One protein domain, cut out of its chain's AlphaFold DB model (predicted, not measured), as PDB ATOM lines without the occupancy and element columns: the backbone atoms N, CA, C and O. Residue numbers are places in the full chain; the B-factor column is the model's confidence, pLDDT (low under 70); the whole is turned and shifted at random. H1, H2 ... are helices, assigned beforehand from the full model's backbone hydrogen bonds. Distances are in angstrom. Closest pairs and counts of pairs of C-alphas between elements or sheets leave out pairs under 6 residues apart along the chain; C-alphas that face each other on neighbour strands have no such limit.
ATOM      1  N   PHE A  43      -6.008 -39.846  45.606       89.81
ATOM      2  CA  PHE A  43      -6.810 -40.396  44.522       89.81
ATOM      3  C   PHE A  43      -6.518 -41.885  44.370       89.81
ATOM      4  O   PHE A  43      -5.430 -42.338  44.727       89.81
ATOM      5  N   ASP A  44      -7.471 -42.637  43.824       90.81
ATOM      6  CA  ASP A  44      -7.253 -44.029  43.439       90.81
ATOM      7  C   ASP A  44      -6.827 -44.100  41.964       90.81
ATOM      8  O   ASP A  44      -7.598 -43.719  41.081       90.81
ATOM      9  N   PRO A  45      -5.623 -44.603  41.646       90.81
ATOM     10  CA  PRO A  45      -5.211 -44.823  40.262       90.81
ATOM     11  C   PRO A  45      -6.099 -45.815  39.492       90.81
ATOM     12  O   PRO A  45      -6.097 -45.790  38.262       90.81
ATOM     13  N   ASN A  46      -6.843 -46.688  40.183       94.94
ATOM     14  CA  ASN A  46      -7.789 -47.624  39.562       94.94
ATOM     15  C   ASN A  46      -9.146 -46.981  39.249       94.94
ATOM     16  O   ASN A  46      -9.913 -47.542  38.468       94.94
ATOM     17  N   ASP A  47      -9.428 -45.813  39.826       93.81
ATOM     18  CA  ASP A  47     -10.618 -45.013  39.545       93.81
ATOM     19  C   ASP A  47     -10.251 -43.515  39.494       93.81
ATOM     20  O   ASP A  47     -10.630 -42.708  40.348       93.81
ATOM     21  N   PRO A  48      -9.459 -43.117  38.479       88.25
ATOM     22  CA  PRO A  48      -8.835 -41.799  38.451       88.25
ATOM     23  C   PRO A  48      -9.855 -40.671  38.273       88.25
ATOM     24  O   PRO A  48      -9.573 -39.533  38.635       88.25
ATOM     25  N   MET A  49     -11.032 -40.969  37.716       89.69
ATOM     26  CA  MET A  49     -12.061 -39.973  37.404       89.69
ATOM     27  C   MET A  49     -12.912 -39.590  38.619       89.69
ATOM     28  O   MET A  49     -13.691 -38.636  38.534       89.69
ATOM     29  N   THR A  50     -12.752 -40.291  39.739       90.50
ATOM     30  CA  THR A  50     -13.452 -39.989  40.982       90.50
ATOM     31  C   THR A  50     -12.716 -38.911  41.776       90.50
ATOM     32  O   THR A  50     -11.504 -38.952  42.006       90.50
ATOM     33  N   VAL A  51     -13.476 -37.906  42.206       89.19
ATOM     34  CA  VAL A  51     -13.036 -36.915  43.190       89.19
ATOM     35  C   VAL A  51     -13.318 -37.509  44.565       89.19
ATOM     36  O   VAL A  51     -14.467 -37.833  44.840       89.19
ATOM     37  N   TYR A  52     -12.297 -37.695  45.398       87.94
ATOM     38  CA  TYR A  52     -12.396 -38.376  46.698       87.94
ATOM     39  C   TYR A  52     -12.438 -37.418  47.883       87.94
ATOM     40  O   TYR A  52     -12.840 -37.820  48.970       87.94
ATOM     41  N   ASP A  53     -11.996 -36.177  47.699       87.31
ATOM     42  CA  ASP A  53     -12.025 -35.187  48.765       87.31
ATOM     43  C   ASP A  53     -13.470 -34.770  49.098       87.31
ATOM     44  O   ASP A  53     -14.209 -34.286  48.236       87.31
ATOM     45  N   ASP A  54     -13.864 -34.943  50.363       87.56
ATOM     46  CA  ASP A  54     -15.225 -34.677  50.847       87.56
ATOM     47  C   ASP A  54     -15.655 -33.225  50.602       87.56
ATOM     48  O   ASP A  54     -16.821 -32.949  50.301       87.56
ATOM     49  N   LYS A  55     -14.722 -32.270  50.722       86.88
ATOM     50  CA  LYS A  55     -15.020 -30.853  50.509       86.88
ATOM     51  C   LYS A  55     -15.228 -30.564  49.028       86.88
ATOM     52  O   LYS A  55     -16.171 -29.850  48.687       86.88
ATOM     53  N   MET A  56     -14.413 -31.152  48.153       89.12
ATOM     54  CA  MET A  56     -14.611 -31.069  46.705       89.12
ATOM     55  C   MET A  56     -15.962 -31.655  46.277       89.12
ATOM     56  O   MET A  56     -16.680 -31.008  45.518       89.12
ATOM     57  N   GLN A  57     -16.334 -32.834  46.789       89.25
ATOM     58  CA  GLN A  57     -17.640 -33.446  46.508       89.25
ATOM     59  C   GLN A  57     -18.793 -32.570  47.007       89.25
ATOM     60  O   GLN A  57     -19.705 -32.260  46.249       89.25
ATOM     61  N   THR A  58     -18.707 -32.088  48.250       90.62
ATOM     62  CA  THR A  58     -19.734 -31.220  48.849       90.62
ATOM     63  C   THR A  58     -19.973 -29.960  48.019       90.62
ATOM     64  O   THR A  58     -21.106 -29.500  47.920       90.62
ATOM     65  N   ILE A  59     -18.921 -29.378  47.439       90.00
ATOM     66  CA  ILE A  59     -19.044 -28.210  46.561       90.00
ATOM     67  C   ILE A  59     -19.680 -28.602  45.225       90.00
ATOM     68  O   ILE A  59     -20.582 -27.907  44.772       90.00
ATOM     69  N   LEU A  60     -19.251 -29.710  44.615       89.56
ATOM     70  CA  LEU A  60     -19.791 -30.184  43.335       89.56
ATOM     71  C   LEU A  60     -21.278 -30.557  43.408       89.56
ATOM     72  O   LEU A  60     -21.999 -30.355  42.434       89.56
ATOM     73  N   ASP A  61     -21.738 -31.070  44.547       89.50
ATOM     74  CA  ASP A  61     -23.124 -31.505  44.745       89.50
ATOM     75  C   ASP A  61     -24.092 -30.343  45.043       89.50
ATOM     76  O   ASP A  61     -25.310 -30.545  45.108       89.50
ATOM     77  N   LYS A  62     -23.589 -29.114  45.226       89.62
ATOM     78  CA  LYS A  62     -24.436 -27.940  45.473       89.62
ATOM     79  C   LYS A  62     -25.209 -27.551  44.218       89.62
ATOM     80  O   LYS A  62     -24.634 -27.251  43.177       89.62
ATOM     81  N   THR A  63     -26.531 -27.490  44.358       84.19
ATOM     82  CA  THR A  63     -27.449 -26.963  43.335       84.19
ATOM     83  C   THR A  63     -27.830 -25.502  43.567       84.19
ATOM     84  O   THR A  63     -28.322 -24.844  42.656       84.19
ATOM     85  N   ASP A  64     -27.631 -25.009  44.790       86.62
ATOM     86  CA  ASP A  64     -27.878 -23.621  45.177       86.62
ATOM     87  C   ASP A  64     -26.600 -22.780  45.030       86.62
ATOM     88  O   ASP A  64     -25.509 -23.310  44.813       86.62
ATOM     89  N   ALA A  65     -26.726 -21.460  45.189       86.88
ATOM     90  CA  ALA A  65     -25.584 -20.554  45.144       86.88
ATOM     91  C   ALA A  65     -24.506 -20.928  46.179       86.88
ATOM     92  O   ALA A  65     -24.800 -21.162  47.358       86.88
ATOM     93  N   LEU A  66     -23.250 -20.941  45.735       88.38
ATOM     94  CA  LEU A  66     -22.078 -21.153  46.570       88.38
ATOM     95  C   LEU A  66     -21.955 -20.055  47.624       88.38
ATOM     96  O   LEU A  66     -22.234 -18.876  47.393       88.38
ATOM     97  N   THR A  67     -21.504 -20.449  48.809       90.19
ATOM     98  CA  THR A  67     -21.212 -19.501  49.882       90.19
ATOM     99  C   THR A  67     -19.895 -18.775  49.606       90.19
ATOM    100  O   THR A  67     -19.049 -19.253  48.850       90.19
ATOM    101  N   ALA A  68     -19.681 -17.636  50.269       86.88
ATOM    102  CA  ALA A  68     -18.409 -16.918  50.179       86.88
ATOM    103  C   ALA A  68     -17.213 -17.792  50.606       86.88
ATOM    104  O   ALA A  68     -16.134 -17.651  50.043       86.88
ATOM    105  N   ASP A  69     -17.420 -18.714  51.551       87.38
ATOM    106  CA  ASP A  69     -16.388 -19.639  52.030       87.38
ATOM    107  C   ASP A  69     -16.075 -20.744  51.006       87.38
ATOM    108  O   ASP A  69     -14.935 -21.200  50.919       87.38
ATOM    109  N   ASP A  70     -17.064 -21.177  50.215       88.25
ATOM    110  CA  ASP A  70     -16.836 -22.123  49.114       88.25
ATOM    111  C   ASP A  70     -16.017 -21.468  48.004       88.25
ATOM    112  O   ASP A  70     -15.064 -22.065  47.509       88.25
ATOM    113  N   ILE A  71     -16.377 -20.231  47.641       86.56
ATOM    114  CA  ILE A  71     -15.670 -19.451  46.622       86.56
ATOM    115  C   ILE A  71     -14.232 -19.195  47.080       86.56
ATOM    116  O   ILE A  71     -13.310 -19.559  46.364       86.56
ATOM    117  N   ASP A  72     -14.026 -18.684  48.298       85.81
ATOM    118  CA  ASP A  72     -12.688 -18.430  48.863       85.81
ATOM    119  C   ASP A  72     -11.829 -19.707  48.881       85.81
ATOM    120  O   ASP A  72     -10.650 -19.689  48.518       85.81
ATOM    121  N   TRP A  73     -12.433 -20.854  49.208       87.19
ATOM    122  CA  TRP A  73     -11.735 -22.135  49.160       87.19
ATOM    123  C   TRP A  73     -11.377 -22.575  47.735       87.19
ATOM    124  O   TRP A  73     -10.243 -22.999  47.496       87.19
ATOM    125  N   LEU A  74     -12.313 -22.467  46.786       87.00
ATOM    126  CA  LEU A  74     -12.068 -22.783  45.379       87.00
ATOM    127  C   LEU A  74     -10.978 -21.883  44.800       87.00
ATOM    128  O   LEU A  74     -10.090 -22.375  44.110       87.00
ATOM    129  N   GLU A  75     -11.010 -20.584  45.091       86.50
ATOM    130  CA  GLU A  75     -10.012 -19.620  44.622       86.50
ATOM    131  C   GLU A  75      -8.632 -19.938  45.198       86.50
ATOM    132  O   GLU A  75      -7.640 -19.910  44.467       86.50
ATOM    133  N   GLY A  76      -8.563 -20.322  46.476       82.38
ATOM    134  CA  GLY A  76      -7.328 -20.780  47.104       82.38
ATOM    135  C   GLY A  76      -6.775 -22.071  46.491       82.38
ATOM    136  O   GLY A  76      -5.557 -22.244  46.418       82.38
ATOM    137  N   ARG A  77      -7.643 -22.977  46.024       82.75
ATOM    138  CA  ARG A  77      -7.238 -24.282  45.474       82.75
ATOM    139  C   ARG A  77      -6.925 -24.248  43.979       82.75
ATOM    140  O   ARG A  77      -5.952 -24.854  43.529       82.75
ATOM    141  N   LEU A  78      -7.769 -23.575  43.210       85.00
ATOM    142  CA  LEU A  78      -7.774 -23.580  41.748       85.00
ATOM    143  C   LEU A  78      -7.241 -22.276  41.146       85.00
ATOM    144  O   LEU A  78      -6.908 -22.251  39.962       85.00
ATOM    145  N   GLY A  79      -7.126 -21.217  41.946       82.19
ATOM    146  CA  GLY A  79      -6.746 -19.876  41.517       82.19
ATOM    147  C   GLY A  79      -7.956 -19.020  41.139       82.19
ATOM    148  O   GLY A  79      -8.802 -19.437  40.349       82.19
ATOM    149  N   GLU A  80      -7.983 -17.786  41.644       81.25
ATOM    150  CA  GLU A  80      -9.064 -16.800  41.465       81.25
ATOM    151  C   GLU A  80      -9.539 -16.671  40.011       81.25
ATOM    152  O   GLU A  80     -10.724 -16.794  39.713       81.25
ATOM    153  N   LYS A  81      -8.599 -16.516  39.070       80.94
ATOM    154  CA  LYS A  81      -8.919 -16.356  37.643       80.94
ATOM    155  C   LYS A  81      -9.661 -17.548  37.050       80.94
ATOM    156  O   LYS A  81     -10.480 -17.358  36.157       80.94
ATOM    157  N   ASN A  82      -9.345 -18.752  37.512       80.62
ATOM    158  CA  ASN A  82      -9.956 -19.952  36.967       80.62
ATOM    159  C   ASN A  82     -11.362 -20.162  37.544       80.62
ATOM    160  O   ASN A  82     -12.251 -20.595  36.825       80.62
ATOM    161  N   VAL A  83     -11.580 -19.798  38.812       81.56
ATOM    162  CA  VAL A  83     -12.896 -19.888  39.464       81.56
ATOM    163  C   VAL A  83     -13.851 -18.822  38.936       81.56
ATOM    164  O   VAL A  83     -14.974 -19.146  38.554       81.56
ATOM    165  N   ALA A  84     -13.392 -17.572  38.826       79.06
ATOM    166  CA  ALA A  84     -14.203 -16.458  38.333       79.06
ATOM    167  C   ALA A  84     -14.709 -16.666  36.895       79.06
ATOM    168  O   ALA A  84     -15.757 -16.142  36.527       79.06
ATOM    169  N   GLY A  85     -13.969 -17.424  36.079       71.62
ATOM    170  CA  GLY A  85     -14.374 -17.770  34.714       71.62
ATOM    171  C   GLY A  85     -15.441 -18.865  34.627       71.62
ATOM    172  O   GLY A  85     -16.074 -18.979  33.582       71.62
ATOM    173  N   ILE A  86     -15.631 -19.653  35.690       71.38
ATOM    174  CA  ILE A  86     -16.520 -20.824  35.702       71.38
ATOM    175  C   ILE A  86     -17.784 -20.570  36.522       71.38
ATOM    176  O   ILE A  86     -18.817 -21.112  36.177       71.38
ATOM    177  N   ILE A  87     -17.727 -19.766  37.589       75.19
ATOM    178  CA  ILE A  87     -18.869 -19.540  38.492       75.19
ATOM    179  C   ILE A  87     -19.171 -18.037  38.561       75.19
ATOM    180  O   ILE A  87     -18.944 -17.371  39.571       75.19
ATOM    181  N   ALA A  88     -19.629 -17.466  37.446       73.50
ATOM    182  CA  ALA A  88     -19.841 -16.019  37.338       73.50
ATOM    183  C   ALA A  88     -21.091 -15.530  38.094       73.50
ATOM    184  O   ALA A  88     -21.117 -14.397  38.580       73.50
ATOM    185  N   ASP A  89     -22.124 -16.365  38.200       77.62
ATOM    186  CA  ASP A  89     -23.389 -16.063  38.882       77.62
ATOM    187  C   ASP A  89     -23.481 -16.672  40.295       77.62
ATOM    188  O   ASP A  89     -24.485 -16.491  40.990       77.62
ATOM    189  N   GLY A  90     -22.419 -17.349  40.746       78.06
ATOM    190  CA  GLY A  90     -22.369 -18.011  42.046       78.06
ATOM    191  C   GLY A  90     -22.983 -19.412  42.067       78.06
ATOM    192  O   GLY A  90     -22.962 -20.032  43.126       78.06
ATOM    193  N   VAL A  91     -23.524 -19.925  40.959       84.38
ATOM    194  CA  VAL A  91     -24.150 -21.254  40.866       84.38
ATOM    195  C   VAL A  91     -23.308 -22.147  39.955       84.38
ATOM    196  O   VAL A  91     -22.666 -21.665  39.035       84.38
ATOM    197  N   ILE A  92     -23.271 -23.455  40.221       85.00
ATOM    198  CA  ILE A  92     -22.582 -24.416  39.348       85.00
ATOM    199  C   ILE A  92     -23.595 -24.962  38.337       85.00
ATOM    200  O   ILE A  92     -24.359 -25.885  38.638       85.00
ATOM    201  N   SER A  93     -23.619 -24.407  37.127       85.12
ATOM    202  CA  SER A  93     -24.517 -24.861  36.064       85.12
ATOM    203  C   SER A  93     -24.130 -26.241  35.520       85.12
ATOM    204  O   SER A  93     -22.967 -26.524  35.217       85.12
ATOM    205  N   GLN A  94     -25.130 -27.107  35.335       86.56
ATOM    206  CA  GLN A  94     -24.976 -28.406  34.663       86.56
ATOM    207  C   GLN A  94     -25.280 -28.344  33.158       86.56
ATOM    208  O   GLN A  94     -25.038 -29.321  32.449       86.56
ATOM    209  N   GLU A  95     -25.758 -27.203  32.661       85.19
ATOM    210  CA  GLU A  95     -26.140 -27.019  31.261       85.19
ATOM    211  C   GLU A  95     -24.926 -26.707  30.379       85.19
ATOM    212  O   GLU A  95     -24.013 -25.976  30.770       85.19
ATOM    213  N   THR A  96     -24.915 -27.251  29.163       86.38
ATOM    214  CA  THR A  96     -23.923 -26.905  28.135       86.38
ATOM    215  C   THR A  96     -24.329 -25.635  27.395       86.38
ATOM    216  O   THR A  96     -25.517 -25.407  27.166       86.38
ATOM    217  N   THR A  97     -23.355 -24.846  26.947       84.06
ATOM    218  CA  THR A  97     -23.586 -23.641  26.127       84.06
ATOM    219  C   THR A  97     -22.953 -23.790  24.740       84.06
ATOM    220  O   THR A  97     -22.347 -24.819  24.449       84.06
ATOM    221  N   GLU A  98     -23.121 -22.812  23.848       87.19
ATOM    222  CA  GLU A  98     -22.492 -22.802  22.518       87.19
ATOM    223  C   GLU A  98     -21.651 -21.534  22.333       87.19
ATOM    224  O   GLU A  98     -22.041 -20.456  22.789       87.19
ATOM    225  N   ASP A  99     -20.494 -21.662  21.679       84.06
ATOM    226  CA  ASP A  99     -19.657 -20.518  21.308       84.06
ATOM    227  C   ASP A  99     -20.168 -19.804  20.037       84.06
ATOM    228  O   ASP A  99     -21.087 -20.257  19.353       84.06
ATOM    229  N   GLU A 100     -19.540 -18.678  19.683       83.50
ATOM    230  CA  GLU A 100     -19.883 -17.888  18.486       83.50
ATOM    231  C   GLU A 100     -19.740 -18.665  17.161       83.50
ATOM    232  O   GLU A 100     -20.259 -18.235  16.129       83.50
ATOM    233  N   ASN A 101     -19.049 -19.808  17.181       85.19
ATOM    234  CA  ASN A 101     -18.827 -20.685  16.035       85.19
ATOM    235  C   ASN A 101     -19.752 -21.920  16.046       85.19
ATOM    236  O   ASN A 101     -19.633 -22.762  15.153       85.19
ATOM    237  N   GLY A 102     -20.666 -22.031  17.016       82.25
ATOM    238  CA  GLY A 102     -21.593 -23.156  17.170       82.25
ATOM    239  C   GLY A 102     -20.972 -24.411  17.794       82.25
ATOM    240  O   GLY A 102     -21.517 -25.502  17.628       82.25
ATOM    241  N   ASN A 103     -19.829 -24.299  18.477       86.25
ATOM    242  CA  ASN A 103     -19.233 -25.416  19.210       86.25
ATOM    243  C   ASN A 103     -19.855 -25.538  20.603       86.25
ATOM    244  O   ASN A 103     -19.963 -24.547  21.324       86.25
ATOM    245  N   THR A 104     -20.185 -26.763  21.016       86.56
ATOM    246  CA  THR A 104     -20.678 -27.048  22.371       86.56
ATOM    247  C   THR A 104     -19.580 -26.835  23.416       86.56
ATOM    248  O   THR A 104     -18.523 -27.466  23.368       86.56
ATOM    249  N   ILE A 105     -19.864 -25.986  24.397       82.31
ATOM    250  CA  ILE A 105     -19.055 -25.721  25.584       82.31
ATOM    251  C   ILE A 105     -19.564 -26.617  26.719       82.31
ATOM    252  O   ILE A 105     -20.763 -26.683  27.000       82.31
ATOM    253  N   SER A 106     -18.641 -27.316  27.383       83.75
ATOM    254  CA  SER A 106     -18.945 -28.147  28.550       83.75
ATOM    255  C   SER A 106     -19.546 -27.324  29.689       83.75
ATOM    256  O   SER A 106     -19.118 -26.194  29.916       83.75
ATOM    257  N   SER A 107     -20.462 -27.917  30.454       88.69
ATOM    258  CA  SER A 107     -21.065 -27.258  31.612       88.69
ATOM    259  C   SER A 107     -20.037 -26.827  32.659       88.69
ATOM    260  O   SER A 107     -18.953 -27.410  32.759       88.69
ATOM    261  N   GLU A 108     -20.389 -25.826  33.465       87.69
ATOM    262  CA  GLU A 108     -19.552 -25.329  34.564       87.69
ATOM    263  C   GLU A 108     -19.221 -26.450  35.551       87.69
ATOM    264  O   GLU A 108     -18.065 -26.600  35.944       87.69
ATOM    265  N   TYR A 109     -20.194 -27.321  35.848       88.69
ATOM    266  CA  TYR A 109     -19.980 -28.548  36.619       88.69
ATOM    267  C   TYR A 109     -18.854 -29.405  36.031       88.69
ATOM    268  O   TYR A 109     -17.944 -29.815  36.747       88.69
ATOM    269  N   THR A 110     -18.886 -29.667  34.722       88.69
ATOM    270  CA  THR A 110     -17.891 -30.527  34.058       88.69
ATOM    271  C   THR A 110     -16.499 -29.900  34.097       88.69
ATOM    272  O   THR A 110     -15.512 -30.601  34.343       88.69
ATOM    273  N   GLN A 111     -16.414 -28.585  33.880       89.56
ATOM    274  CA  GLN A 111     -15.161 -27.832  33.946       89.56
ATOM    275  C   GLN A 111     -14.586 -27.847  35.367       89.56
ATOM    276  O   GLN A 111     -13.435 -28.244  35.564       89.56
ATOM    277  N   LEU A 112     -15.406 -27.507  36.365       89.94
ATOM    278  CA  LEU A 112     -15.016 -27.487  37.772       89.94
ATOM    279  C   LEU A 112     -14.598 -28.875  38.263       89.94
ATOM    280  O   LEU A 112     -13.549 -29.021  38.887       89.94
ATOM    281  N   GLN A 113     -15.370 -29.912  37.935       91.25
ATOM    282  CA  GLN A 113     -15.040 -31.294  38.272       91.25
ATOM    283  C   GLN A 113     -13.692 -31.708  37.664       91.25
ATOM    284  O   GLN A 113     -12.885 -32.348  38.337       91.25
ATOM    285  N   GLY A 114     -13.414 -31.320  36.415       90.62
ATOM    286  CA  GLY A 114     -12.114 -31.537  35.775       90.62
ATOM    287  C   GLY A 114     -10.964 -30.890  36.532       90.62
ATOM    288  O   GLY A 114      -9.976 -31.555  36.836       90.62
ATOM    289  N   MET A 115     -11.124 -29.630  36.911       89.81
ATOM    290  CA  MET A 115     -10.106 -28.897  37.657       89.81
ATOM    291  C   MET A 115      -9.859 -29.453  39.061       89.81
ATOM    292  O   MET A 115      -8.713 -29.517  39.503       89.81
ATOM    293  N   LEU A 116     -10.914 -29.869  39.763       90.19
ATOM    294  CA  LEU A 116     -10.799 -30.482  41.087       90.19
ATOM    295  C   LEU A 116     -10.079 -31.834  41.015       90.19
ATOM    296  O   LEU A 116      -9.193 -32.094  41.830       90.19
ATOM    297  N   ARG A 117     -10.358 -32.650  39.987       90.94
ATOM    298  CA  ARG A 117      -9.580 -33.873  39.714       90.94
ATOM    299  C   ARG A 117      -8.102 -33.569  39.500       90.94
ATOM    300  O   ARG A 117      -7.251 -34.178  40.142       90.94
ATOM    301  N   GLU A 118      -7.790 -32.604  38.638       89.12
ATOM    302  CA  GLU A 118      -6.402 -32.215  38.377       89.12
ATOM    303  C   GLU A 118      -5.694 -31.710  39.638       89.12
ATOM    304  O   GLU A 118      -4.522 -32.017  39.845       89.12
ATOM    305  N   ALA A 119      -6.386 -30.960  40.500       87.88
ATOM    306  CA  ALA A 119      -5.842 -30.509  41.776       87.88
ATOM    307  C   ALA A 119      -5.521 -31.684  42.715       87.88
ATOM    308  O   ALA A 119      -4.448 -31.700  43.323       87.88
ATOM    309  N   GLN A 120      -6.400 -32.686  42.787       88.69
ATOM    310  CA  GLN A 120      -6.216 -33.890  43.600       88.69
ATOM    311  C   GLN A 120      -5.043 -34.758  43.112       88.69
ATOM    312  O   GLN A 120      -4.301 -35.303  43.924       88.69
ATOM    313  N   TRP A 121      -4.830 -34.867  41.796       90.12
ATOM    314  CA  TRP A 121      -3.746 -35.677  41.219       90.12
ATOM    315  C   TRP A 121      -2.339 -35.096  41.429       90.12
ATOM    316  O   TRP A 121      -1.340 -35.769  41.163       90.12
ATOM    317  N   LYS A 122      -2.221 -33.839  41.875       89.94
ATOM    318  CA  LYS A 122      -0.923 -33.172  42.035       89.94
ATOM    319  C   LYS A 122      -0.093 -33.791  43.153       89.94
ATOM    320  O   LYS A 122      -0.521 -33.878  44.303       89.94
TER     321      LYS A 122
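What this domain is: This is residues 43 to 122 of the 330 residues of the protein "Transpeptidase domain-containing protein" of Subdoligranulum sp (UniProt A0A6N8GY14). The longest helix, H4, has the shorter H1 side by side with it, running opposite ways, while H2 comes in at a steep angle, its last residue, Leu 78, closest to Met 115 in the later part of H4, and little H3 packs on H2. A long loop, residues 85 to 107, reaches away from these helices to Glu 100 at one end of the longest axis, with a short antiparallel pairing of residues 97 to 98 with 104 to 105. The printed part has 80 residues with four named helices, H1, H2, H3 and H4 in chain order, and no named strand; its class is all helix, though under half of the residues, 36, are in named elements. It is compact, with a radius of gyration of the C-alphas of 13.0 A and spans of 38 by 31 by 22 A.

Where its parts are: Find C-alpha 108 at (-19.552, -25.329, 34.564); from there H4, residues 108 to 120, runs 18.2 A to C-alpha 120 at (-6.216, -33.890, 43.600). Go back to C-alpha 54 at (-15.225, -34.677, 50.847), where H1, residues 54 to 60, begins its 9.9 A. H2, residues 68 to 78, covers 15.1 A, and H3 is residues 80 to 84.

How they stand to each other: Look first at H4: it touches H1 at a shallow tilt of 22 degrees, opposite ways, the closest C-alphas being those of Met 56 and Leu 116, 6.8 A apart. With residues 115 to 119 alone, H4 touches H2 at a steep tilt of 57 degrees, the same way; the closest C-alphas, of Leu 78 and Met 115, are 7.1 A apart. H2 touches H3, closest at the C-alphas of Glu 75 and Val 83, 5.9 A. H1 and H2 are close but not clearly touching, and H1 and H3 are apart. H3 and H4 are near each other. In H1, H2, H3 and H4 every O i to N i+4 pair is within hydrogen-bond range.

The domain as a whole: The two C-alphas farthest apart, of Asn 46 and Glu 100, are 38.4 A apart. The printed part has no cut; the link from H3 to H4 is long, with 23 residues. Mean pLDDT of the printed part is 86.2, and no printed residue is under 70.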